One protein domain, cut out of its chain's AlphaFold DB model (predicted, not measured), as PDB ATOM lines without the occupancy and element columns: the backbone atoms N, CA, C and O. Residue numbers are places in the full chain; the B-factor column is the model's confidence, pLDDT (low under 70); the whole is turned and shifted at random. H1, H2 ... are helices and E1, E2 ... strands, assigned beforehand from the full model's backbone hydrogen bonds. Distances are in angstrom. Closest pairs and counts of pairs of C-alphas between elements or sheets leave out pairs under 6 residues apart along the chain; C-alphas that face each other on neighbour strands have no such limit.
ATOM      1  N   LYS A  49      92.004 108.911 121.038       69.75
ATOM      2  CA  LYS A  49      91.768 107.825 120.077       69.75
ATOM      3  C   LYS A  49      91.753 108.407 118.655       69.75
ATOM      4  O   LYS A  49      91.026 109.372 118.431       69.75
ATOM      5  N   LYS A  50      92.514 107.837 117.714       77.56
ATOM      6  CA  LYS A  50      92.532 108.256 116.298       77.56
ATOM      7  C   LYS A  50      92.336 107.055 115.366       77.56
ATOM      8  O   LYS A  50      92.858 105.988 115.672       77.56
ATOM      9  N   GLU A  51      91.606 107.237 114.268       84.44
ATOM     10  CA  GLU A  51      91.407 106.265 113.179       84.44
ATOM     11  C   GLU A  51      91.933 106.838 111.853       84.44
ATOM     12  O   GLU A  51      91.881 108.050 111.631       84.44
ATOM     13  N   GLU A  52      92.416 105.968 110.968       85.50
ATOM     14  CA  GLU A  52      92.708 106.303 109.569       85.50
ATOM     15  C   GLU A  52      91.939 105.347 108.660       85.50
ATOM     16  O   GLU A  52      92.100 104.129 108.762       85.50
ATOM     17  N   PHE A  53      91.122 105.917 107.777       91.50
ATOM     18  CA  PHE A  53      90.369 105.208 106.751       91.50
ATOM     19  C   PHE A  53      91.167 105.256 105.442       91.50
ATOM     20  O   PHE A  53      91.432 106.344 104.922       91.50
ATOM     21  N   ARG A  54      91.586 104.097 104.929       90.50
ATOM     22  CA  ARG A  54      92.362 103.981 103.683       90.50
ATOM     23  C   ARG A  54      91.486 103.478 102.555       90.50
ATOM     24  O   ARG A  54      90.863 102.432 102.702       90.50
ATOM     25  N   ILE A  55      91.482 104.199 101.442       92.06
ATOM     26  CA  ILE A  55      90.700 103.871 100.247       92.06
ATOM     27  C   ILE A  55      91.636 103.963  99.040       92.06
ATOM     28  O   ILE A  55      92.514 104.828  99.014       92.06
ATOM     29  N   HIS A  56      91.469 103.087  98.055       88.81
ATOM     30  CA  HIS A  56      92.082 103.296  96.745       88.81
ATOM     31  C   HIS A  56      91.240 104.277  95.920       88.81
ATOM     32  O   HIS A  56      90.018 104.343  96.081       88.81
ATOM     33  N   ALA A  57      91.879 105.033  95.034       85.44
ATOM     34  CA  ALA A  57      91.203 105.931  94.111       85.44
ATOM     35  C   ALA A  57      90.339 105.138  93.115       85.44
ATOM     36  O   ALA A  57      89.157 105.441  92.966       85.44
ATOM     37  N   ASP A  58      90.867 104.070  92.506       85.00
ATOM     38  CA  ASP A  58      90.117 103.250  91.539       85.00
ATOM     39  C   ASP A  58      88.834 102.652  92.144       85.00
ATOM     40  O   ASP A  58      87.772 102.699  91.527       85.00
ATOM     41  N   GLU A  59      88.896 102.184  93.387       89.62
ATOM     42  CA  GLU A  59      87.747 101.693  94.154       89.62
ATOM     43  C   GLU A  59      86.730 102.800  94.498       89.62
ATOM     44  O   GLU A  59      85.520 102.565  94.475       89.62
ATOM     45  N   LEU A  60      87.199 104.020  94.770       89.56
ATOM     46  CA  LEU A  60      86.359 105.183  95.071       89.56
ATOM     47  C   LEU A  60      85.621 105.710  93.825       89.56
ATOM     48  O   LEU A  60      84.431 106.014  93.911       89.56
ATOM     49  N   GLN A  61      86.284 105.742  92.664       87.56
ATOM     50  CA  GLN A  61      85.641 105.997  91.368       87.56
ATOM     51  C   GLN A  61      84.664 104.879  91.009       87.56
ATOM     52  O   GLN A  61      83.525 105.169  90.654       87.56
ATOM     53  N   ARG A  62      85.053 103.609  91.167       87.19
ATOM     54  CA  ARG A  62      84.178 102.464  90.885       87.19
ATOM     55  C   ARG A  62      82.887 102.518  91.707       87.19
ATOM     56  O   ARG A  62      81.816 102.259  91.169       87.19
ATOM     57  N   ALA A  63      82.969 102.897  92.984       90.81
ATOM     58  CA  ALA A  63      81.798 103.085  93.840       90.81
ATOM     59  C   ALA A  63      80.932 104.296  93.432       90.81
ATOM     60  O   ALA A  63      79.713 104.252  93.601       90.81
ATOM     61  N   ALA A  64      81.533 105.357  92.885       89.25
ATOM     62  CA  ALA A  64      80.815 106.506  92.330       89.25
ATOM     63  C   ALA A  64      80.098 106.160  91.008       89.25
ATOM     64  O   ALA A  64      78.924 106.488  90.842       89.25
ATOM     65  N   GLU A  65      80.760 105.440  90.099       86.69
ATOM     66  CA  GLU A  65      80.180 104.928  88.849       86.69
ATOM     67  C   GLU A  65      79.022 103.952  89.122       86.69
ATOM     68  O   GLU A  65      77.933 104.118  88.575       86.69
ATOM     69  N   GLU A  66      79.220 102.982  90.024       87.44
ATOM     70  CA  GLU A  66      78.204 101.989  90.418       87.44
ATOM     71  C   GLU A  66      76.976 102.660  91.070       87.44
ATOM     72  O   GLU A  66      75.841 102.260  90.808       87.44
ATOM     73  N   ALA A  67      77.167 103.738  91.841       86.81
ATOM     74  CA  ALA A  67      76.065 104.518  92.412       86.81
ATOM     75  C   ALA A  67      75.264 105.311  91.364       86.81
ATOM     76  O   ALA A  67      74.034 105.383  91.475       86.81
ATOM     77  N   LEU A  68      75.935 105.858  90.343       84.81
ATOM     78  CA  LEU A  68      75.303 106.556  89.218       84.81
ATOM     79  C   LEU A  68      74.586 105.595  88.251       84.81
ATOM     80  O   LEU A  68      73.558 105.972  87.694       84.81
ATOM     81  N   GLU A  69      75.080 104.366  88.053       81.38
ATOM     82  CA  GLU A  69      74.408 103.356  87.213       81.38
ATOM     83  C   GLU A  69      73.241 102.641  87.919       81.38
ATOM     84  O   GLU A  69      72.209 102.392  87.292       81.38
ATOM     85  N   GLU A  70      73.376 102.281  89.203       77.44
ATOM     86  CA  GLU A  70      72.312 101.578  89.940       77.44
ATOM     87  C   GLU A  70      71.271 102.519  90.577       77.44
ATOM     88  O   GLU A  70      70.168 102.069  90.906       77.44
ATOM     89  N   GLY A  71      71.580 103.814  90.720       67.00
ATOM     90  CA  GLY A  71      70.651 104.832  91.218       67.00
ATOM     91  C   GLY A  71      70.502 104.866  92.743       67.00
ATOM     92  O   GLY A  71      69.389 105.038  93.242       67.00
ATOM     93  N   HIS A  72      71.601 104.714  93.493       70.06
ATOM     94  CA  HIS A  72      71.620 104.744  94.972       70.06
ATOM     95  C   HIS A  72      71.523 106.178  95.543       70.06
ATOM     96  O   HIS A  72      72.374 106.633  96.309       70.06
ATOM     97  N   ILE A  73      70.477 106.898  95.137       80.25
ATOM     98  CA  ILE A  73      70.150 108.265  95.568       80.25
ATOM     99  C   ILE A  73      69.696 108.271  97.037       80.25
ATOM    100  O   ILE A  73      68.962 107.386  97.486       80.25
ATOM    101  N   VAL A  74      70.081 109.306  97.783       83.06
ATOM    102  CA  VAL A  74      69.601 109.554  99.151       83.06
ATOM    103  C   VAL A  74      68.149 110.064  99.113       83.06
ATOM    104  O   VAL A  74      67.905 111.245  98.881       83.06
ATOM    105  N   GLU A  75      67.174 109.170  99.327       77.62
ATOM    106  CA  GLU A  75      65.728 109.498  99.302       77.62
ATOM    107  C   GLU A  75      65.217 110.251 100.554       77.62
ATOM    108  O   GLU A  75      64.193 110.931 100.480       77.62
ATOM    109  N   GLU A  76      65.886 110.124 101.707       81.12
ATOM    110  CA  GLU A  76      65.496 110.762 102.977       81.12
ATOM    111  C   GLU A  76      66.668 111.601 103.535       81.12
ATOM    112  O   GLU A  76      67.780 111.076 103.633       81.12
ATOM    113  N   PRO A  77      66.460 112.882 103.910       79.75
ATOM    114  CA  PRO A  77      67.520 113.730 104.457       79.75
ATOM    115  C   PRO A  77      67.921 113.294 105.876       79.75
ATOM    116  O   PRO A  77      67.121 112.731 106.625       79.75
ATOM    117  N   LEU A  78      69.166 113.585 106.259       88.12
ATOM    118  CA  LEU A  78      69.714 113.252 107.577       88.12
ATOM    119  C   LEU A  78      69.238 114.248 108.658       88.12
ATOM    120  O   LEU A  78      69.288 115.458 108.449       88.12
ATOM    121  N   ASP A  79      68.813 113.749 109.827       88.31
ATOM    122  CA  ASP A  79      68.311 114.569 110.949       88.31
ATOM    123  C   ASP A  79      69.472 115.189 111.748       88.31
ATOM    124  O   ASP A  79      69.931 114.654 112.768       88.31
ATOM    125  N   PHE A  80      69.997 116.307 111.246       91.25
ATOM    126  CA  PHE A  80      71.040 117.075 111.918       91.25
ATOM    127  C   PHE A  80      70.477 118.007 112.993       91.25
ATOM    128  O   PHE A  80      69.397 118.580 112.878       91.25
ATOM    129  N   TYR A  81      71.251 118.202 114.060       82.81
ATOM    130  CA  TYR A  81      70.918 119.147 115.120       82.81
ATOM    131  C   TYR A  81      72.143 119.926 115.595       82.81
ATOM    132  O   TYR A  81      73.177 119.365 115.965       82.81
ATOM    133  N   THR A  82      71.989 121.242 115.679       76.88
ATOM    134  CA  THR A  82      72.918 122.143 116.358       76.88
ATOM    135  C   THR A  82      72.151 123.346 116.931       76.88
ATOM    136  O   THR A  82      70.932 123.447 116.802       76.88
ATOM    137  N   LYS A  83      72.846 124.226 117.658       66.56
ATOM    138  CA  LYS A  83      72.291 125.480 118.209       66.56
ATOM    139  C   LYS A  83      72.540 126.690 117.299       66.56
ATOM    140  O   LYS A  83      72.071 127.778 117.608       66.56
ATOM    141  N   ASP A  84      73.298 126.474 116.231       59.97
ATOM    142  CA  ASP A  84      73.668 127.431 115.197       59.97
ATOM    143  C   ASP A  84      72.756 127.207 113.981       59.97
ATOM    144  O   ASP A  84      72.733 126.118 113.413       59.97
ATOM    145  N   SER A  85      71.951 128.206 113.621       55.28
ATOM    146  CA  SER A  85      71.011 128.103 112.499       55.28
ATOM    147  C   SER A  85      71.691 128.138 111.131       55.28
ATOM    148  O   SER A  85      71.128 127.590 110.186       55.28
ATOM    149  N   SER A  86      72.871 128.749 111.023       52.06
ATOM    150  CA  SER A  86      73.631 128.822 109.773       52.06
ATOM    151  C   SER A  86      74.301 127.481 109.502       52.06
ATOM    152  O   SER A  86      74.038 126.870 108.473       52.06
ATOM    153  N   LEU A  87      75.013 126.938 110.494       63.22
ATOM    154  CA  LEU A  87      75.603 125.599 110.409       63.22
ATOM    155  C   LEU A  87      74.546 124.494 110.230       63.22
ATOM    156  O   LEU A  87      74.815 123.479 109.592       63.22
ATOM    157  N   LEU A  88      73.340 124.656 110.791       70.81
ATOM    158  CA  LEU A  88      72.245 123.721 110.517       70.81
ATOM    159  C   LEU A  88      71.832 123.782 109.041       70.81
ATOM    160  O   LEU A  88      71.765 122.735 108.405       70.81
ATOM    161  N   LYS A  89      71.627 124.988 108.495       72.12
ATOM    162  CA  LYS A  89      71.288 125.208 107.082       72.12
ATOM    163  C   LYS A  89      72.376 124.670 106.144       72.12
ATOM    164  O   LYS A  89      72.046 123.979 105.190       72.12
ATOM    165  N   GLU A  90      73.655 124.877 106.465       75.62
ATOM    166  CA  GLU A  90      74.792 124.292 105.737       75.62
ATOM    167  C   GLU A  90      74.724 122.761 105.675       75.62
ATOM    168  O   GLU A  90      74.926 122.186 104.611       75.62
ATOM    169  N   TYR A  91      74.427 122.079 106.789       81.06
ATOM    170  CA  TYR A  91      74.302 120.615 106.804       81.06
ATOM    171  C   TYR A  91      73.006 120.115 106.144       81.06
ATOM    172  O   TYR A  91      73.027 119.066 105.498       81.06
ATOM    173  N   GLU A  92      71.894 120.843 106.274       83.56
ATOM    174  CA  GLU A  92      70.634 120.553 105.571       83.56
ATOM    175  C   GLU A  92      70.804 120.684 104.045       83.56
ATOM    176  O   GLU A  92      70.301 119.845 103.301       83.56
ATOM    177  N   GLU A  93      71.577 121.668 103.579       82.25
ATOM    178  CA  GLU A  93      71.943 121.850 102.169       82.25
ATOM    179  C   GLU A  93      72.949 120.791 101.707       82.25
ATOM    180  O   GLU A  93      72.693 120.081 100.731       82.25
ATOM    181  N   LEU A  94      74.061 120.610 102.427       85.50
ATOM    182  CA  LEU A  94      75.126 119.644 102.118       85.50
ATOM    183  C   LEU A  94      74.616 118.197 102.014       85.50
ATOM    184  O   LEU A  94      75.157 117.418 101.231       85.50
ATOM    185  N   PHE A  95      73.558 117.850 102.749       89.31
ATOM    186  CA  PHE A  95      72.918 116.532 102.713       89.31
ATOM    187  C   PHE A  95      71.471 116.557 102.188       89.31
ATOM    188  O   PHE A  95      70.689 115.649 102.482       89.31
ATOM    189  N   ALA A  96      71.106 117.576 101.401       82.62
ATOM    190  CA  ALA A  96      69.784 117.666 100.788       82.62
ATOM    191  C   ALA A  96      69.449 116.420  99.941       82.62
ATOM    192  O   ALA A  96      70.189 116.030  99.039       82.62
ATOM    193  N   ALA A  97      68.287 115.820 100.209       75.06
ATOM    194  CA  ALA A  97      67.715 114.720  99.430       75.06
ATOM    195  C   ALA A  97      67.089 115.263  98.126       75.06
ATOM    196  O   ALA A  97      65.868 115.341  97.972       75.06
ATOM    197  N   ASP A  98      67.945 115.738  97.219       70.00
ATOM    198  CA  ASP A  98      67.586 116.524  96.028       70.00
ATOM    199  C   ASP A  98      67.613 115.745  94.698       70.00
ATOM    200  O   ASP A  98      67.136 116.250  93.680       70.00
ATOM    201  N   GLY A  99      68.118 114.507  94.712       72.12
ATOM    202  CA  GLY A  99      68.337 113.677  93.521       72.12
ATOM    203  C   GLY A  99      69.777 113.677  92.993       72.12
ATOM    204  O   GLY A  99      70.080 112.902  92.093       72.12
ATOM    205  N   THR A 100      70.661 114.505  93.556       80.62
ATOM    206  CA  THR A 100      72.075 114.659  93.153       80.62
ATOM    207  C   THR A 100      73.065 114.134  94.194       80.62
ATOM    208  O   THR A 100      74.259 114.009  93.917       80.62
ATOM    209  N   LEU A 101      72.565 113.792  95.385       89.38
ATOM    210  CA  LEU A 101      73.305 113.151  96.465       89.38
ATOM    211  C   LEU A 101      73.123 111.623  96.438       89.38
ATOM    212  O   LEU A 101      72.003 111.114  96.536       89.38
ATOM    213  N   TYR A 102      74.239 110.902  96.392       90.31
ATOM    214  CA  TYR A 102      74.323 109.440  96.403       90.31
ATOM    215  C   TYR A 102      75.157 108.991  97.602       90.31
ATOM    216  O   TYR A 102      76.216 109.567  97.848       90.31
ATOM    217  N   GLU A 103      74.741 107.956  98.335       92.62
ATOM    218  CA  GLU A 103      75.629 107.318  99.322       92.62
ATOM    219  C   GLU A 103      76.450 106.230  98.621       92.62
ATOM    220  O   GLU A 103      75.886 105.339  97.982       92.62
ATOM    221  N   ILE A 104      77.779 106.314  98.717       93.38
ATOM    222  CA  ILE A 104      78.704 105.423  98.010       93.38
ATOM    223  C   ILE A 104      79.452 104.518  98.992       93.38
ATOM    224  O   ILE A 104      79.805 104.917 100.105       93.38
ATOM    225  N   PHE A 105      79.709 103.281  98.570       92.06
ATOM    226  CA  PHE A 105      80.211 102.215  99.442       92.06
ATOM    227  C   PHE A 105      81.504 101.568  98.902       92.06
ATOM    228  O   PHE A 105      81.495 100.371  98.613       92.06
ATOM    229  N   PRO A 106      82.610 102.325  98.751       92.81
ATOM    230  CA  PRO A 106      83.902 101.757  98.363       92.81
ATOM    231  C   PRO A 106      84.450 100.830  99.457       92.81
ATOM    232  O   PRO A 106      84.301 101.114 100.653       92.81
ATOM    233  N   ASP A 107      85.131  99.750  99.068       90.44
ATOM    234  CA  ASP A 107      85.912  98.941 100.008       90.44
ATOM    235  C   ASP A 107      87.063  99.784 100.606       90.44
ATOM    236  O   ASP A 107      87.838 100.423  99.892       90.44
ATOM    237  N   TYR A 108      87.184  99.789 101.940       90.50
ATOM    238  CA  TYR A 108      88.201 100.564 102.661       90.50
ATOM    239  C   TYR A 108      88.833  99.792 103.830       90.50
ATOM    240  O   TYR A 108      88.182  99.003 104.522       90.50
ATOM    241  N   GLU A 109      90.111 100.063 104.103       87.75
ATOM    242  CA  GLU A 109      90.827  99.542 105.274       87.75
ATOM    243  C   GLU A 109      90.782 100.521 106.462       87.75
ATOM    244  O   GLU A 109      90.583 101.729 106.304       87.75
ATOM    245  N   ARG A 110      91.014 100.001 107.674       86.25
ATOM    246  CA  ARG A 110      91.197 100.787 108.906       86.25
ATOM    247  C   ARG A 110      92.550 100.457 109.532       86.25
ATOM    248  O   ARG A 110      92.910  99.286 109.610       86.25
ATOM    249  N   GLU A 111      93.280 101.460 110.008       75.75
ATOM    250  CA  GLU A 111      94.587 101.264 110.666       75.75
ATOM    251  C   GLU A 111      94.446 100.844 112.144       75.75
ATOM    252  O   GLU A 111      95.183  99.977 112.618       75.75
ATOM    253  N   TYR A 112      93.515 101.450 112.892       72.50
ATOM    254  CA  TYR A 112      93.450 101.332 114.355       72.50
ATOM    255  C   TYR A 112      92.219 100.583 114.884       72.50
ATOM    256  O   TYR A 112      92.232 100.163 116.046       72.50
ATOM    257  N   TYR A 113      91.205 100.350 114.045       80.31
ATOM    258  CA  TYR A 113      89.987  99.582 114.348       80.31
ATOM    259  C   TYR A 113      89.254 100.076 115.606       80.31
ATOM    260  O   TYR A 113      89.035  99.338 116.573       80.31
ATOM    261  N   LEU A 114      88.878 101.352 115.598       81.12
ATOM    262  CA  LEU A 114      88.113 101.978 116.670       81.12
ATOM    263  C   LEU A 114      86.602 101.746 116.499       81.12
ATOM    264  O   LEU A 114      85.962 102.390 115.675       81.12
ATOM    265  N   ASP A 115      86.027 100.896 117.360       79.31
ATOM    266  CA  ASP A 115      84.577 100.611 117.450       79.31
ATOM    267  C   ASP A 115      83.686 101.867 117.650       79.31
ATOM    268  O   ASP A 115      82.477 101.790 117.460       79.31
ATOM    269  N   ASP A 116      84.252 102.995 118.106       83.12
ATOM    270  CA  ASP A 116      83.506 104.209 118.483       83.12
ATOM    271  C   ASP A 116      83.302 105.211 117.319       83.12
ATOM    272  O   ASP A 116      82.507 106.142 117.468       83.12
ATOM    273  N   ILE A 117      84.022 105.053 116.196       90.12
ATOM    274  CA  ILE A 117      84.002 105.971 115.039       90.12
ATOM    275  C   ILE A 117      83.630 105.241 113.742       90.12
ATOM    276  O   ILE A 117      84.156 104.167 113.431       90.12
ATOM    277  N   GLU A 118      82.755 105.846 112.946       93.06
ATOM    278  CA  GLU A 118      82.385 105.361 111.613       93.06
ATOM    279  C   GLU A 118      82.582 106.458 110.558       93.06
ATOM    280  O   GLU A 118      82.716 107.640 110.879       93.06
ATOM    281  N   LEU A 119      82.656 106.036 109.294       94.69
ATOM    282  CA  LEU A 119      82.753 106.892 108.116       94.69
ATOM    283  C   LEU A 119      81.651 106.471 107.143       94.69
ATOM    284  O   LEU A 119      81.558 105.290 106.800       94.69
ATOM    285  N   ARG A 120      80.849 107.442 106.706       94.50
ATOM    286  CA  ARG A 120      79.948 107.351 105.550       94.50
ATOM    287  C   ARG A 120      80.490 108.272 104.460       94.50
ATOM    288  O   ARG A 120      81.075 109.307 104.779       94.50
ATOM    289  N   ILE A 121      80.332 107.890 103.197       95.44
ATOM    290  CA  ILE A 121      80.875 108.634 102.057       95.44
ATOM    291  C   ILE A 121      79.734 108.882 101.084       95.44
ATOM    292  O   ILE A 121      78.990 107.961 100.754       95.44
ATOM    293  N   PHE A 122      79.594 110.123 100.637       94.75
ATOM    294  CA  PHE A 122      78.565 110.509  99.686       94.75
ATOM    295  C   PHE A 122      79.202 111.184  98.482       94.75
ATOM    296  O   PHE A 122      80.130 111.975  98.640       94.75
ATOM    297  N   LEU A 123      78.690 110.887  97.295       92.56
ATOM    298  CA  LEU A 123      78.991 111.609  96.069       92.56
ATOM    299  C   LEU A 123      77.876 112.627  95.842       92.56
ATOM    300  O   LEU A 123      76.706 112.249  95.780       92.56
ATOM    301  N   ARG A 124      78.235 113.898  95.676       89.75
ATOM    302  CA  ARG A 124      77.337 114.909  95.128       89.75
ATOM    303  C   ARG A 124      77.802 115.322  93.735       89.75
ATOM    304  O   ARG A 124      78.883 115.892  93.570       89.75
ATOM    305  N   ILE A 125      76.952 115.040  92.749       85.25
ATOM    306  CA  ILE A 125      77.042 115.643  91.414       85.25
ATOM    307  C   ILE A 125      76.471 117.069  91.468       85.25
ATOM    308  O   ILE A 125      75.915 117.481  92.484       85.25
ATOM    309  N   SER A 126      76.615 117.861  90.406       73.06
ATOM    310  CA  SER A 126      76.031 119.212  90.395       73.06
ATOM    311  C   SER A 126      74.503 119.167  90.631       73.06
ATOM    312  O   SER A 126      73.856 118.291  90.056       73.06
ATOM    313  N   PRO A 127      73.891 120.113  91.387       64.25
ATOM    314  CA  PRO A 127      72.427 120.306  91.386       64.25
ATOM    315  C   PRO A 127      71.889 120.552  89.965       64.25
ATOM    316  O   PRO A 127      70.740 120.242  89.645       64.25
ATOM    317  N   ASP A 128      72.782 121.045  89.107       59.97
ATOM    318  CA  ASP A 128      72.619 121.324  87.695       59.97
ATOM    319  C   ASP A 128      73.259 120.229  86.828       59.97
ATOM    320  O   ASP A 128      73.758 120.486  85.735       59.97
ATOM    321  N   ALA A 129      73.211 118.981  87.289       68.25
ATOM    322  CA  ALA A 129      73.385 117.790  86.469       68.25
ATOM    323  C   ALA A 129      72.025 117.156  86.138       68.25
ATOM    324  O   ALA A 129      71.056 117.274  86.888       68.25
ATOM    325  N   ASP A 130      71.970 116.427  85.028       72.44
ATOM    326  CA  ASP A 130      70.911 115.456  84.764       72.44
ATOM    327  C   ASP A 130      71.448 114.038  85.053       72.44
ATOM    328  O   ASP A 130      72.337 113.582  84.330       72.44
ATOM    329  N   PRO A 131      70.961 113.336  86.098       72.44
ATOM    330  CA  PRO A 131      71.465 112.019  86.500       72.44
ATOM    331  C   PRO A 131      71.553 110.972  85.383       72.44
ATOM    332  O   PRO A 131      72.516 110.201  85.331       72.44
ATOM    333  N   ASP A 132      70.574 110.955  84.473       71.81
ATOM    334  CA  ASP A 132      70.487 109.951  83.407       71.81
ATOM    335  C   ASP A 132      71.606 110.138  82.351       71.81
ATOM    336  O   ASP A 132      72.104 109.154  81.788       71.81
ATOM    337  N   SER A 133      72.066 111.375  82.120       73.38
ATOM    338  CA  SER A 133      73.105 111.724  81.131       73.38
ATOM    339  C   SER A 133      74.492 112.060  81.712       73.38
ATOM    340  O   SER A 133      75.467 112.116  80.955       73.38
ATOM    341  N   TYR A 134      74.622 112.248  83.030       80.56
ATOM    342  CA  TYR A 134      75.871 112.668  83.687       80.56
ATOM    343  C   TYR A 134      77.010 111.634  83.608       80.56
ATOM    344  O   TYR A 134      76.795 110.436  83.793       80.56
ATOM    345  N   ALA A 135      78.243 112.106  83.412       83.69
ATOM    346  CA  ALA A 135      79.477 111.327  83.552       83.69
ATOM    347  C   ALA A 135      80.428 112.012  84.553       83.69
ATOM    348  O   ALA A 135      80.374 113.231  84.707       83.69
ATOM    349  N   LEU A 136      81.294 111.246  85.230       85.00
ATOM    350  CA  LEU A 136      82.224 111.792  86.228       85.00
ATOM    351  C   LEU A 136      83.242 112.743  85.578       85.00
ATOM    352  O   LEU A 136      84.027 112.347  84.722       85.00
ATOM    353  N   THR A 137      83.234 113.998  86.020       79.50
ATOM    354  CA  THR A 137      84.071 115.106  85.527       79.50
ATOM    355  C   THR A 137      85.366 115.299  86.327       79.50
ATOM    356  O   THR A 137      86.252 116.056  85.914       79.50
ATOM    357  N   GLY A 138      85.446 114.698  87.517       77.94
ATOM    358  CA  GLY A 138      86.439 115.003  88.547       77.94
ATOM    359  C   GLY A 138      86.065 116.211  89.418       77.94
ATOM    360  O   GLY A 138      86.652 116.397  90.480       77.94
ATOM    361  N   GLU A 139      85.089 117.030  89.020       80.38
ATOM    362  CA  GLU A 139      84.641 118.204  89.781       80.38
ATOM    363  C   GLU A 139      83.577 117.858  90.844       80.38
ATOM    364  O   GLU A 139      83.116 118.757  91.548       80.38
ATOM    365  N   GLU A 140      83.179 116.585  90.967       87.69
ATOM    366  CA  GLU A 140      82.193 116.111  91.949       87.69
ATOM    367  C   GLU A 140      82.682 116.317  93.386       87.69
ATOM    368  O   GLU A 140      83.846 116.051  93.706       87.69
ATOM    369  N   THR A 141      81.773 116.712  94.278       90.00
ATOM    370  CA  THR A 141      82.078 116.853  95.705       90.00
ATOM    371  C   THR A 141      81.848 115.522  96.408       90.00
ATOM    372  O   THR A 141      80.715 115.053  96.525       90.00
ATOM    373  N   LEU A 142      82.919 114.927  96.928       93.19
ATOM    374  CA  LEU A 142      82.839 113.808  97.860       93.19
ATOM    375  C   LEU A 142      82.736 114.326  99.295       93.19
ATOM    376  O   LEU A 142      83.533 115.161  99.725       93.19
ATOM    377  N   ILE A 143      81.761 113.805 100.037       94.94
ATOM    378  CA  ILE A 143      81.427 114.213 101.401       94.94
ATOM    379  C   ILE A 143      81.743 113.053 102.350       94.94
ATOM    380  O   ILE A 143      81.044 112.038 102.382       94.94
ATOM    381  N   PHE A 144      82.799 113.206 103.141       95.06
ATOM    382  CA  PHE A 144      83.255 112.241 104.137       95.06
ATOM    383  C   PHE A 144      82.636 112.581 105.495       95.06
ATOM    384  O   PHE A 144      83.132 113.442 106.227       95.06
ATOM    385  N   LEU A 145      81.531 111.920 105.834       95.56
ATOM    386  CA  LEU A 145      80.817 112.118 107.092       95.56
ATOM    387  C   LEU A 145      81.372 111.173 108.163       95.56
ATOM    388  O   LEU A 145      81.012 109.994 108.227       95.56
ATOM    389  N   TYR A 146      82.238 111.702 109.025       94.19
ATOM    390  CA  TYR A 146      82.674 111.005 110.234       94.19
ATOM    391  C   TYR A 146      81.571 111.072 111.292       94.19
ATOM    392  O   TYR A 146      80.971 112.131 111.491       94.19
ATOM    393  N   THR A 147      81.352 109.985 112.031       94.50
ATOM    394  CA  THR A 147      80.423 109.955 113.174       94.50
ATOM    395  C   THR A 147      81.082 109.362 114.422       94.50
ATOM    396  O   THR A 147      81.929 108.475 114.327       94.50
ATOM    397  N   ASN A 148      80.713 109.856 115.609       92.19
ATOM    398  CA  ASN A 148      81.180 109.349 116.905       92.19
ATOM    399  C   ASN A 148      79.991 108.926 117.782       92.19
ATOM    400  O   ASN A 148      79.262 109.769 118.316       92.19
ATOM    401  N   GLY A 149      79.835 107.612 117.961       87.25
ATOM    402  CA  GLY A 149      78.840 107.001 118.851       87.25
ATOM    403  C   GLY A 149      79.349 106.696 120.267       87.25
ATOM    404  O   GLY A 149      78.621 106.110 121.072       87.25
ATOM    405  N   GLY A 150      80.602 107.044 120.573       84.12
ATOM    406  CA  GLY A 150      81.270 106.769 121.843       84.12
ATOM    407  C   GLY A 150      81.040 107.820 122.938       84.12
ATOM    408  O   GLY A 150      80.593 108.942 122.712       84.12
ATOM    409  N   GLU A 151      81.405 107.462 124.175       80.25
ATOM    410  CA  GLU A 151      81.369 108.377 125.334       80.25
ATOM    411  C   GLU A 151      82.571 109.353 125.368       80.25
ATOM    412  O   GLU A 151      82.530 110.374 126.060       80.25
ATOM    413  N   GLU A 152      83.635 109.069 124.610       78.31
ATOM    414  CA  GLU A 152      84.911 109.803 124.592       78.31
ATOM    415  C   GLU A 152      85.093 110.617 123.295       78.31
ATOM    416  O   GLU A 152      84.395 110.402 122.308       78.31
ATOM    417  N   THR A 153      86.045 111.558 123.283       77.62
ATOM    418  CA  THR A 153      86.447 112.248 122.042       77.62
ATOM    419  C   THR A 153      87.328 111.325 121.201       77.62
ATOM    420  O   THR A 153      88.317 110.784 121.704       77.62
ATOM    421  N   VAL A 154      86.971 111.169 119.931       77.75
ATOM    422  CA  VAL A 154      87.711 110.400 118.919       77.75
ATOM    423  C   VAL A 154      88.088 111.324 117.765       77.75
ATOM    424  O   VAL A 154      87.521 112.407 117.636       77.75
ATOM    425  N   ALA A 155      89.025 110.905 116.920       76.38
ATOM    426  CA  ALA A 155      89.354 111.636 115.706       76.38
ATOM    427  C   ALA A 155      89.533 110.705 114.500       76.38
ATOM    428  O   ALA A 155      90.003 109.577 114.660       76.38
ATOM    429  N   GLY A 156      89.178 111.178 113.308       78.12
ATOM    430  CA  GLY A 156      89.270 110.426 112.053       78.12
ATOM    431  C   GLY A 156      89.947 111.226 110.942       78.12
ATOM    432  O   GLY A 156      90.000 112.455 111.005       78.12
ATOM    433  N   ARG A 157      90.469 110.525 109.933       86.12
ATOM    434  CA  ARG A 157      90.910 111.097 108.652       86.12
ATOM    435  C   ARG A 157      90.810 110.073 107.524       86.12
ATOM    436  O   ARG A 157      90.880 108.872 107.800       86.12
ATOM    437  N   VAL A 158      90.756 110.540 106.279       89.81
ATOM    438  CA  VAL A 158      90.887 109.699 105.081       89.81
ATOM    439  C   VAL A 158      92.286 109.786 104.476       89.81
ATOM    440  O   VAL A 158      93.014 110.769 104.649       89.81
ATOM    441  N   ASN A 159      92.668 108.716 103.788       88.00
ATOM    442  CA  ASN A 159      93.927 108.551 103.077       88.00
ATOM    443  C   ASN A 159      93.623 107.821 101.756       88.00
ATOM    444  O   ASN A 159      93.383 106.612 101.772       88.00
ATOM    445  N   ILE A 160      93.571 108.568 100.649       90.31
ATOM    446  CA  ILE A 160      93.200 108.074  99.314       90.31
ATOM    447  C   ILE A 160      94.482 107.905  98.492       90.31
ATOM    448  O   ILE A 160      95.099 108.908  98.142       90.31
ATOM    449  N   ASP A 161      94.956 106.669  98.301       84.38
ATOM    450  CA  ASP A 161      96.251 106.328  97.660       84.38
ATOM    451  C   ASP A 161      97.450 107.239  98.058       84.38
ATOM    452  O   ASP A 161      98.371 107.495  97.281       84.38
ATOM    453  N   GLY A 162      97.470 107.741  99.301       72.56
ATOM    454  CA  GLY A 162      98.525 108.617  99.827       72.56
ATOM    455  C   GLY A 162      98.221 110.123  99.821       72.56
ATOM    456  O   GLY A 162      99.053 110.898 100.315       72.56
ATOM    457  N   TYR A 163      97.063 110.565  99.328       80.44
ATOM    458  CA  TYR A 163      96.505 111.900  99.578       80.44
ATOM    459  C   TYR A 163      95.736 111.880 100.907       80.44
ATOM    460  O   TYR A 163      94.736 111.183 101.055       80.44
ATOM    461  N   ILE A 164      96.235 112.611 101.910       78.06
ATOM    462  CA  ILE A 164      95.772 112.500 103.306       78.06
ATOM    463  C   ILE A 164      95.030 113.771 103.728       78.06
ATOM    464  O   ILE A 164      95.583 114.863 103.580       78.06
ATOM    465  N   SER A 165      93.820 113.638 104.281       79.25
ATOM    466  CA  SER A 165      93.023 114.772 104.777       79.25
ATOM    467  C   SER A 165      93.550 115.352 106.098       79.25
ATOM    468  O   SER A 165      94.394 114.762 106.787       79.25
ATOM    469  N   GLY A 166      92.968 116.484 106.508       66.06
ATOM    470  CA  GLY A 166      93.001 116.937 107.900       66.06
ATOM    471  C   GLY A 166      92.419 115.898 108.873       66.06
ATOM    472  O   GLY A 166      91.795 114.914 108.466       66.06
ATOM    473  N   ILE A 167      92.649 116.103 110.174       69.06
ATOM    474  CA  ILE A 167      92.128 115.235 111.240       69.06
ATOM    475  C   ILE A 167      90.857 115.863 111.823       69.06
ATOM    476  O   ILE A 167      90.926 116.863 112.533       69.06
ATOM    477  N   CYS A 168      89.708 115.236 111.592       68.56
ATOM    478  CA  CYS A 168      88.435 115.647 112.175       68.56
ATOM    479  C   CYS A 168      88.350 115.213 113.646       68.56
ATOM    480  O   CYS A 168      88.452 114.023 113.941       68.56
ATOM    481  N   SER A 169      88.146 116.166 114.564       74.12
ATOM    482  CA  SER A 169      88.016 115.952 116.018       74.12
ATOM    483  C   SER A 169      86.532 115.889 116.416       74.12
ATOM    484  O   SER A 169      85.805 116.874 116.283       74.12
ATOM    485  N   LEU A 170      86.051 114.731 116.891       79.50
ATOM    486  CA  LEU A 170      84.641 114.500 117.236       79.50
ATOM    487  C   LEU A 170      84.462 114.292 118.744       79.50
ATOM    488  O   LEU A 170      84.701 113.208 119.285       79.50
ATOM    489  N   LYS A 171      83.985 115.334 119.434       79.00
ATOM    490  CA  LYS A 171      83.567 115.283 120.850       79.00
ATOM    491  C   LYS A 171      82.316 114.405 120.988       79.00
ATOM    492  O   LYS A 171      81.464 114.426 120.106       79.00
ATOM    493  N   SER A 172      82.164 113.663 122.086       81.75
ATOM    494  CA  SER A 172      80.960 112.844 122.321       81.75
ATOM    495  C   SER A 172      79.700 113.706 122.497       81.75
ATOM    496  O   SER A 172      79.778 114.828 123.005       81.75
ATOM    497  N   TYR A 173      78.524 113.188 122.124       80.62
ATOM    498  CA  TYR A 173      77.260 113.954 122.098       80.62
ATOM    499  C   TYR A 173      76.915 114.606 123.453       80.62
ATOM    500  O   TYR A 173      76.651 115.808 123.530       80.62
ATOM    501  N   MET A 174      77.075 113.847 124.543       74.44
ATOM    502  CA  MET A 174      76.943 114.298 125.942       74.44
ATOM    503  C   MET A 174      77.907 115.436 126.343       74.44
ATOM    504  O   MET A 174      77.719 116.074 127.377       74.44
ATOM    505  N   THR A 175      78.988 115.643 125.586       76.38
ATOM    506  CA  THR A 175      80.019 116.662 125.840       76.38
ATOM    507  C   THR A 175      79.817 117.902 124.971       76.38
ATOM    508  O   THR A 175      80.119 119.004 125.422       76.38
ATOM    509  N   ALA A 176      79.313 117.734 123.745       66.50
ATOM    510  CA  ALA A 176      79.091 118.825 122.798       66.50
ATOM    511  C   ALA A 176      77.725 119.514 122.979       66.50
ATOM    512  O   ALA A 176      77.647 120.743 122.965       66.50
ATOM    513  N   PHE A 177      76.645 118.749 123.181       74.19
ATOM    514  CA  PHE A 177      75.282 119.289 123.101       74.19
ATOM    515  C   PHE A 177      74.567 119.399 124.452       74.19
ATOM    516  O   PHE A 177      73.852 120.390 124.659       74.19
ATOM    517  N   GLU A 178      74.806 118.474 125.389       65.56
ATOM    518  CA  GLU A 178      74.236 118.523 126.743       65.56
ATOM    519  C   GLU A 178      75.047 119.386 127.725       65.56
ATOM    520  O   GLU A 178      76.271 119.309 127.834       65.56
ATOM    521  N   ARG A 460     102.879 108.320 101.266       61.16
ATOM    522  CA  ARG A 460     102.226 109.640 101.219       61.16
ATOM    523  C   ARG A 460     102.631 110.411  99.959       61.16
ATOM    524  O   ARG A 460     103.790 110.805  99.834       61.16
ATOM    525  N   VAL A 461     101.647 110.706  99.114       66.50
ATOM    526  CA  VAL A 461     101.774 111.519  97.898       66.50
ATOM    527  C   VAL A 461     101.548 113.004  98.199       66.50
ATOM    528  O   VAL A 461     102.311 113.842  97.720       66.50
ATOM    529  N   GLY A 462     100.559 113.347  99.036       64.12
ATOM    530  CA  GLY A 462     100.164 114.746  99.231       64.12
ATOM    531  C   GLY A 462      99.402 115.067 100.521       64.12
ATOM    532  O   GLY A 462      99.513 114.386 101.548       64.12
ATOM    533  N   VAL A 463      98.650 116.164 100.454       69.50
ATOM    534  CA  VAL A 463      97.569 116.543 101.373       69.50
ATOM    535  C   VAL A 463      96.315 116.643 100.516       69.50
ATOM    536  O   VAL A 463      96.356 117.299  99.477       69.50
ATOM    537  N   LEU A 464      95.236 115.990 100.936       75.62
ATOM    538  CA  LEU A 464      93.936 116.125 100.291       75.62
ATOM    539  C   LEU A 464      93.333 117.471 100.713       75.62
ATOM    540  O   LEU A 464      93.091 117.685 101.903       75.62
ATOM    541  N   LYS A 465      93.163 118.384  99.750       70.12
ATOM    542  CA  LYS A 465      92.483 119.670  99.960       70.12
ATOM    543  C   LYS A 465      90.975 119.443 100.113       70.12
ATOM    544  O   LYS A 465      90.450 118.446  99.629       70.12
ATOM    545  N   GLY A 466      90.308 120.351 100.818       68.31
ATOM    546  CA  GLY A 466      88.898 120.217 101.166       68.31
ATOM    547  C   GLY A 466      88.476 121.139 102.309       68.31
ATOM    548  O   GLY A 466      89.336 121.765 102.932       68.31
ATOM    549  N   GLU A 467      87.176 121.197 102.586       76.62
ATOM    550  CA  GLU A 467      86.562 122.039 103.625       76.62
ATOM    551  C   GLU A 467      86.120 121.161 104.807       76.62
ATOM    552  O   GLU A 467      85.670 120.024 104.619       76.62
ATOM    553  N   THR A 468      86.269 121.647 106.041       74.12
ATOM    554  CA  THR A 468      85.947 120.890 107.261       74.12
ATOM    555  C   THR A 468      84.798 121.547 108.016       74.12
ATOM    556  O   THR A 468      84.973 122.512 108.754       74.12
ATOM    557  N   TYR A 469      83.607 120.969 107.899       76.25
ATOM    558  CA  TYR A 469      82.415 121.520 108.536       76.25
ATOM    559  C   TYR A 469      82.495 121.434 110.063       76.25
ATOM    560  O   TYR A 469      83.149 120.560 110.645       76.25
ATOM    561  N   ASN A 470      81.780 122.326 110.748       72.12
ATOM    562  CA  ASN A 470      81.743 122.326 112.206       72.12
ATOM    563  C   ASN A 470      80.992 121.108 112.786       72.12
ATOM    564  O   ASN A 470      80.338 120.339 112.080       72.12
ATOM    565  N   LEU A 471      81.150 120.873 114.094       78.69
ATOM    566  CA  LEU A 471      80.606 119.686 114.766       78.69
ATOM    567  C   LEU A 471      79.090 119.814 114.984       78.69
ATOM    568  O   LEU A 471      78.652 120.672 115.752       78.69
ATOM    569  N   VAL A 472      78.314 118.897 114.409       77.81
ATOM    570  CA  VAL A 472      76.860 118.777 114.614       77.81
ATOM    571  C   VAL A 472      76.511 117.509 115.399       77.81
ATOM    572  O   VAL A 472      77.349 116.627 115.617       77.81
ATOM    573  N   ALA A 473      75.265 117.408 115.853       85.69
ATOM    574  CA  ALA A 473      74.665 116.139 116.239       85.69
ATOM    575  C   ALA A 473      73.926 115.524 115.045       85.69
ATOM    576  O   ALA A 473      73.362 116.253 114.235       85.69
ATOM    577  N   LEU A 474      73.898 114.195 114.982       90.56
ATOM    578  CA  LEU A 474      73.083 113.416 114.047       90.56
ATOM    579  C   LEU A 474      72.130 112.526 114.859       90.56
ATOM    580  O   LEU A 474      72.517 111.987 115.908       90.56
ATOM    581  N   ASP A 475      70.870 112.454 114.428       86.62
ATOM    582  CA  ASP A 475      69.750 111.768 115.095       86.62
ATOM    583  C   ASP A 475      69.586 112.155 116.584       86.62
ATOM    584  O   ASP A 475      69.103 111.365 117.398       86.62
ATOM    585  N   GLN A 476      70.097 113.330 116.984       83.00
ATOM    586  CA  GLN A 476      70.234 113.796 118.378       83.00
ATOM    587  C   GLN A 476      70.817 112.746 119.356       83.00
ATOM    588  O   GLN A 476      70.501 112.744 120.550       83.00
ATOM    589  N   THR A 477      71.671 111.836 118.869       81.88
ATOM    590  CA  THR A 477      72.237 110.732 119.674       81.88
ATOM    591  C   THR A 477      73.742 110.552 119.517       81.88
ATOM    592  O   THR A 477      74.404 110.154 120.480       81.88
ATOM    593  N   ILE A 478      74.292 110.872 118.346       90.00
ATOM    594  CA  ILE A 478      75.728 110.821 118.043       90.00
ATOM    595  C   ILE A 478      76.202 112.200 117.576       90.00
ATOM    596  O   ILE A 478      75.385 113.068 117.264       90.00
ATOM    597  N   THR A 479      77.514 112.436 117.541       87.88
ATOM    598  CA  THR A 479      78.054 113.613 116.838       87.88
ATOM    599  C   THR A 479      78.554 113.232 115.463       87.88
ATOM    600  O   THR A 479      78.974 112.095 115.239       87.88
ATOM    601  N   ALA A 480      78.506 114.193 114.548       89.38
ATOM    602  CA  ALA A 480      79.007 114.045 113.198       89.38
ATOM    603  C   ALA A 480      79.852 115.261 112.801       89.38
ATOM    604  O   ALA A 480      79.662 116.368 113.316       89.38
ATOM    605  N   ARG A 481      80.805 115.031 111.898       86.75
ATOM    606  CA  ARG A 481      81.590 116.077 111.244       86.75
ATOM    607  C   ARG A 481      81.817 115.686 109.787       86.75
ATOM    608  O   ARG A 481      82.361 114.611 109.538       86.75
ATOM    609  N   ALA A 482      81.410 116.537 108.851       85.81
ATOM    610  CA  ALA A 482      81.704 116.361 107.433       85.81
ATOM    611  C   ALA A 482      83.073 116.961 107.062       85.81
ATOM    612  O   ALA A 482      83.493 117.978 107.614       85.81
ATOM    613  N   PHE A 483      83.744 116.327 106.107       86.81
ATOM    614  CA  PHE A 483      84.859 116.881 105.340       86.81
ATOM    615  C   PHE A 483      84.512 116.728 103.857       86.81
ATOM    616  O   PHE A 483      84.168 115.620 103.440       86.81
ATOM    617  N   THR A 484      84.566 117.799 103.073       88.56
ATOM    618  CA  THR A 484      84.305 117.766 101.624       88.56
ATOM    619  C   THR A 484      85.600 117.890 100.845       88.56
ATOM    620  O   THR A 484      86.479 118.652 101.226       88.56
ATOM    621  N   ALA A 485      85.726 117.171  99.733       85.75
ATOM    622  CA  ALA A 485      86.835 117.330  98.796       85.75
ATOM    623  C   ALA A 485      86.374 117.008  97.372       85.75
ATOM    624  O   ALA A 485      85.482 116.179  97.183       85.75
ATOM    625  N   LYS A 486      86.987 117.635  96.363       87.00
ATOM    626  CA  LYS A 486      86.725 117.281  94.964       87.00
ATOM    627  C   LYS A 486      87.316 115.923  94.633       87.00
ATOM    628  O   LYS A 486      88.425 115.619  95.077       87.00
ATOM    629  N   LEU A 487      86.624 115.153  93.796       84.69
ATOM    630  CA  LEU A 487      87.128 113.883  93.275       84.69
ATOM    631  C   LEU A 487      88.536 114.070  92.666       84.69
ATOM    632  O   LEU A 487      89.462 113.372  93.064       84.69
ATOM    633  N   SER A 488      88.746 115.095  91.830       80.06
ATOM    634  CA  SER A 488      90.033 115.424  91.186       80.06
ATOM    635  C   SER A 488      91.228 115.549  92.139       80.06
ATOM    636  O   SER A 488      92.350 115.200  91.768       80.06
ATOM    637  N   ASP A 489      91.014 116.022  93.369       81.44
ATOM    638  CA  ASP A 489      92.093 116.321  94.323       81.44
ATOM    639  C   ASP A 489      92.683 115.057  94.979       81.44
ATOM    640  O   ASP A 489      93.651 115.132  95.740       81.44
ATOM    641  N   MET A 490      92.122 113.884  94.667       80.56
ATOM    642  CA  MET A 490      92.510 112.574  95.203       80.56
ATOM    643  C   MET A 490      93.460 111.790  94.285       80.56
ATOM    644  O   MET A 490      93.804 110.650  94.590       80.56
ATOM    645  N   GLY A 491      93.914 112.395  93.180       69.00
ATOM    646  CA  GLY A 491      94.923 111.813  92.289       69.00
ATOM    647  C   GLY A 491      94.387 111.044  91.081       69.00
ATOM    648  O   GLY A 491      95.153 110.301  90.470       69.00
ATOM    649  N   PHE A 492      93.113 111.225  90.729       73.62
ATOM    650  CA  PHE A 492      92.534 110.692  89.493       73.62
ATOM    651  C   PHE A 492      93.150 111.334  88.250       73.62
ATOM    652  O   PHE A 492      93.472 112.525  88.248       73.62
ATOM    653  N   ASP A 493      93.278 110.556  87.174       68.31
ATOM    654  CA  ASP A 493      93.703 111.084  85.882       68.31
ATOM    655  C   ASP A 493      92.496 111.693  85.150       68.31
ATOM    656  O   ASP A 493      91.560 110.996  84.753       68.31
ATOM    657  N   LYS A 494      92.507 113.021  84.993       71.38
ATOM    658  CA  LYS A 494      91.437 113.752  84.307       71.38
ATOM    659  C   LYS A 494      91.362 113.388  82.821       71.38
ATOM    660  O   LYS A 494      90.256 113.304  82.295       71.38
ATOM    661  N   ASP A 495      92.495 113.062  82.191       72.62
ATOM    662  CA  ASP A 495      92.525 112.574  80.807       72.62
ATOM    663  C   ASP A 495      91.829 111.195  80.698       72.62
ATOM    664  O   ASP A 495      91.252 110.878  79.658       72.62
ATOM    665  N   GLU A 496      91.846 110.369  81.757       75.62
ATOM    666  CA  GLU A 496      91.156 109.068  81.783       75.62
ATOM    667  C   GLU A 496      89.643 109.226  81.988       75.62
ATOM    668  O   GLU A 496      88.881 108.554  81.290       75.62
ATOM    669  N   LEU A 497      89.194 110.140  82.858       74.31
ATOM    670  CA  LEU A 497      87.767 110.468  83.023       74.31
ATOM    671  C   LEU A 497      87.168 111.088  81.752       74.31
ATOM    672  O   LEU A 497      86.173 110.581  81.231       74.31
ATOM    673  N   GLU A 498      87.802 112.125  81.196       75.81
ATOM    674  CA  GLU A 498      87.332 112.788  79.970       75.81
ATOM    675  C   GLU A 498      87.293 111.818  78.772       75.81
ATOM    676  O   GLU A 498      86.394 111.908  77.938       75.81
ATOM    677  N   SER A 499      88.176 110.808  78.723       75.81
ATOM    678  CA  SER A 499      88.176 109.788  77.656       75.81
ATOM    679  C   SER A 499      86.962 108.843  77.629       75.81
ATOM    680  O   SER A 499      86.824 108.064  76.680       75.81
ATOM    681  N   GLN A 500      86.095 108.887  78.647       73.25
ATOM    682  CA  GLN A 500      84.899 108.039  78.759       73.25
ATOM    683  C   GLN A 500      83.611 108.719  78.258       73.25
ATOM    684  O   GLN A 500      82.559 108.075  78.216       73.25
TER     685      GLN A 500
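What this domain is: This is residues 49 to 178 and 460 to 500 of the 1249 residues of the protein "SpaA domain-containing protein" of Clostridium sp. AM22-11AC (UniProt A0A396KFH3). Two twisted sheets lie face to face as a sandwich, a curled one of five strands and a smaller one of four, and helix H1 lies across one end of it. H2 packs beside the five-stranded sheet near E8, while the short H3 and H5 lie far out at opposite ends. The printed part has 171 residues, with five named helices and nine named strands in the order E1 H1 H2 E2 E3 E4 E5 E6 E7 H3 E8 E9 H4 H5. One sheet runs E2 E4 E5 E9 E8, antiparallel; the other runs E3 E1 E6 E7, mixed. The class is mixed, helices and strands, and the whole is compact, with a radius of gyration of the C-alphas of 15.9 A and spans of 51 by 35 by 24 A.

Where its parts are: E1, residues 49 to 55, begins with C-alpha 49 at (91.768, 107.825, 120.077). H1, residues 57 to 70, is 19.8 A long, and H2 is residues 85 to 94. Next come E2, residues 101 to 104, E3, residues 108 to 110, E4, residues 117 to 124 and 22.8 A, and E5, residues 141 to 148 and 22.5 A. E6, residues 154 to 160, E7, residues 168 to 170, and H3, residues 173 to 176, precede the cut. E8 is residues 472 to 474, E9 residues 478 to 486 and 26.4 A, H4 residues 487 to 490, and H5 residues 494 to 498, with C-alpha 498 at (87.332, 112.788, 79.970).

How they stand to each other: In the five-stranded sheet, N 102 and O 123 join E2 to E4 at 2.9 A, N 120 and O 145 the hairpin E4 and E5 at 3.0 A, N 144 and O 483 E5 to E9 at 2.8 A, and N 480 and O 472 the hairpin E8 and E9 at 2.9 A, each within hydrogen-bond range. In the other sheet, the like pairs are N 109 and O 54, 2.9 A, for E3 and E1, N 53 and O 157, 3.0 A, for the parallel E1 and E6, and N 170 and O 154, 2.8 A, for the hairpin E6 and E7. The sandwich, two sheets face to face, has its facing parts 10.3 A centre to centre. H1 makes two layers, a helix on a sheet, with the five-stranded sheet: over E2 and E4, height 9.4 A, closest C-alphas Ala 63 and Ile 104, 5.7 A. H2 is on that sheet at 8.6 A, only just over none of its strands, with 2 C-alphas falling on E8; the closest C-alphas of H2 and E8 are those of Leu 88 and Val 472, 7.9 A. H3 is over E9, and H4 only grazes this sheet with residues 487 to 488. H5 is close to but not clearly touching H4, the C-alphas of Ser 488 and Lys 494 being 7.2 A apart. Every O i to N i+4 pair is within hydrogen-bond range in H1, H2 and H5; H3 and H4 are too short for one.

The domain as a whole: The C-alphas farthest apart, those of Glu 178 and Ser 499, are 51.8 A apart. Residues 179 to 459 are not printed, and C-alphas 178 and 460 are 38.9 A apart across the cut. The links H1 to H2 and E4 to E5 are long. The mean pLDDT of the printed part is 80.8, with 22 residues under 70, among them 83 to 87 and 460 to 463.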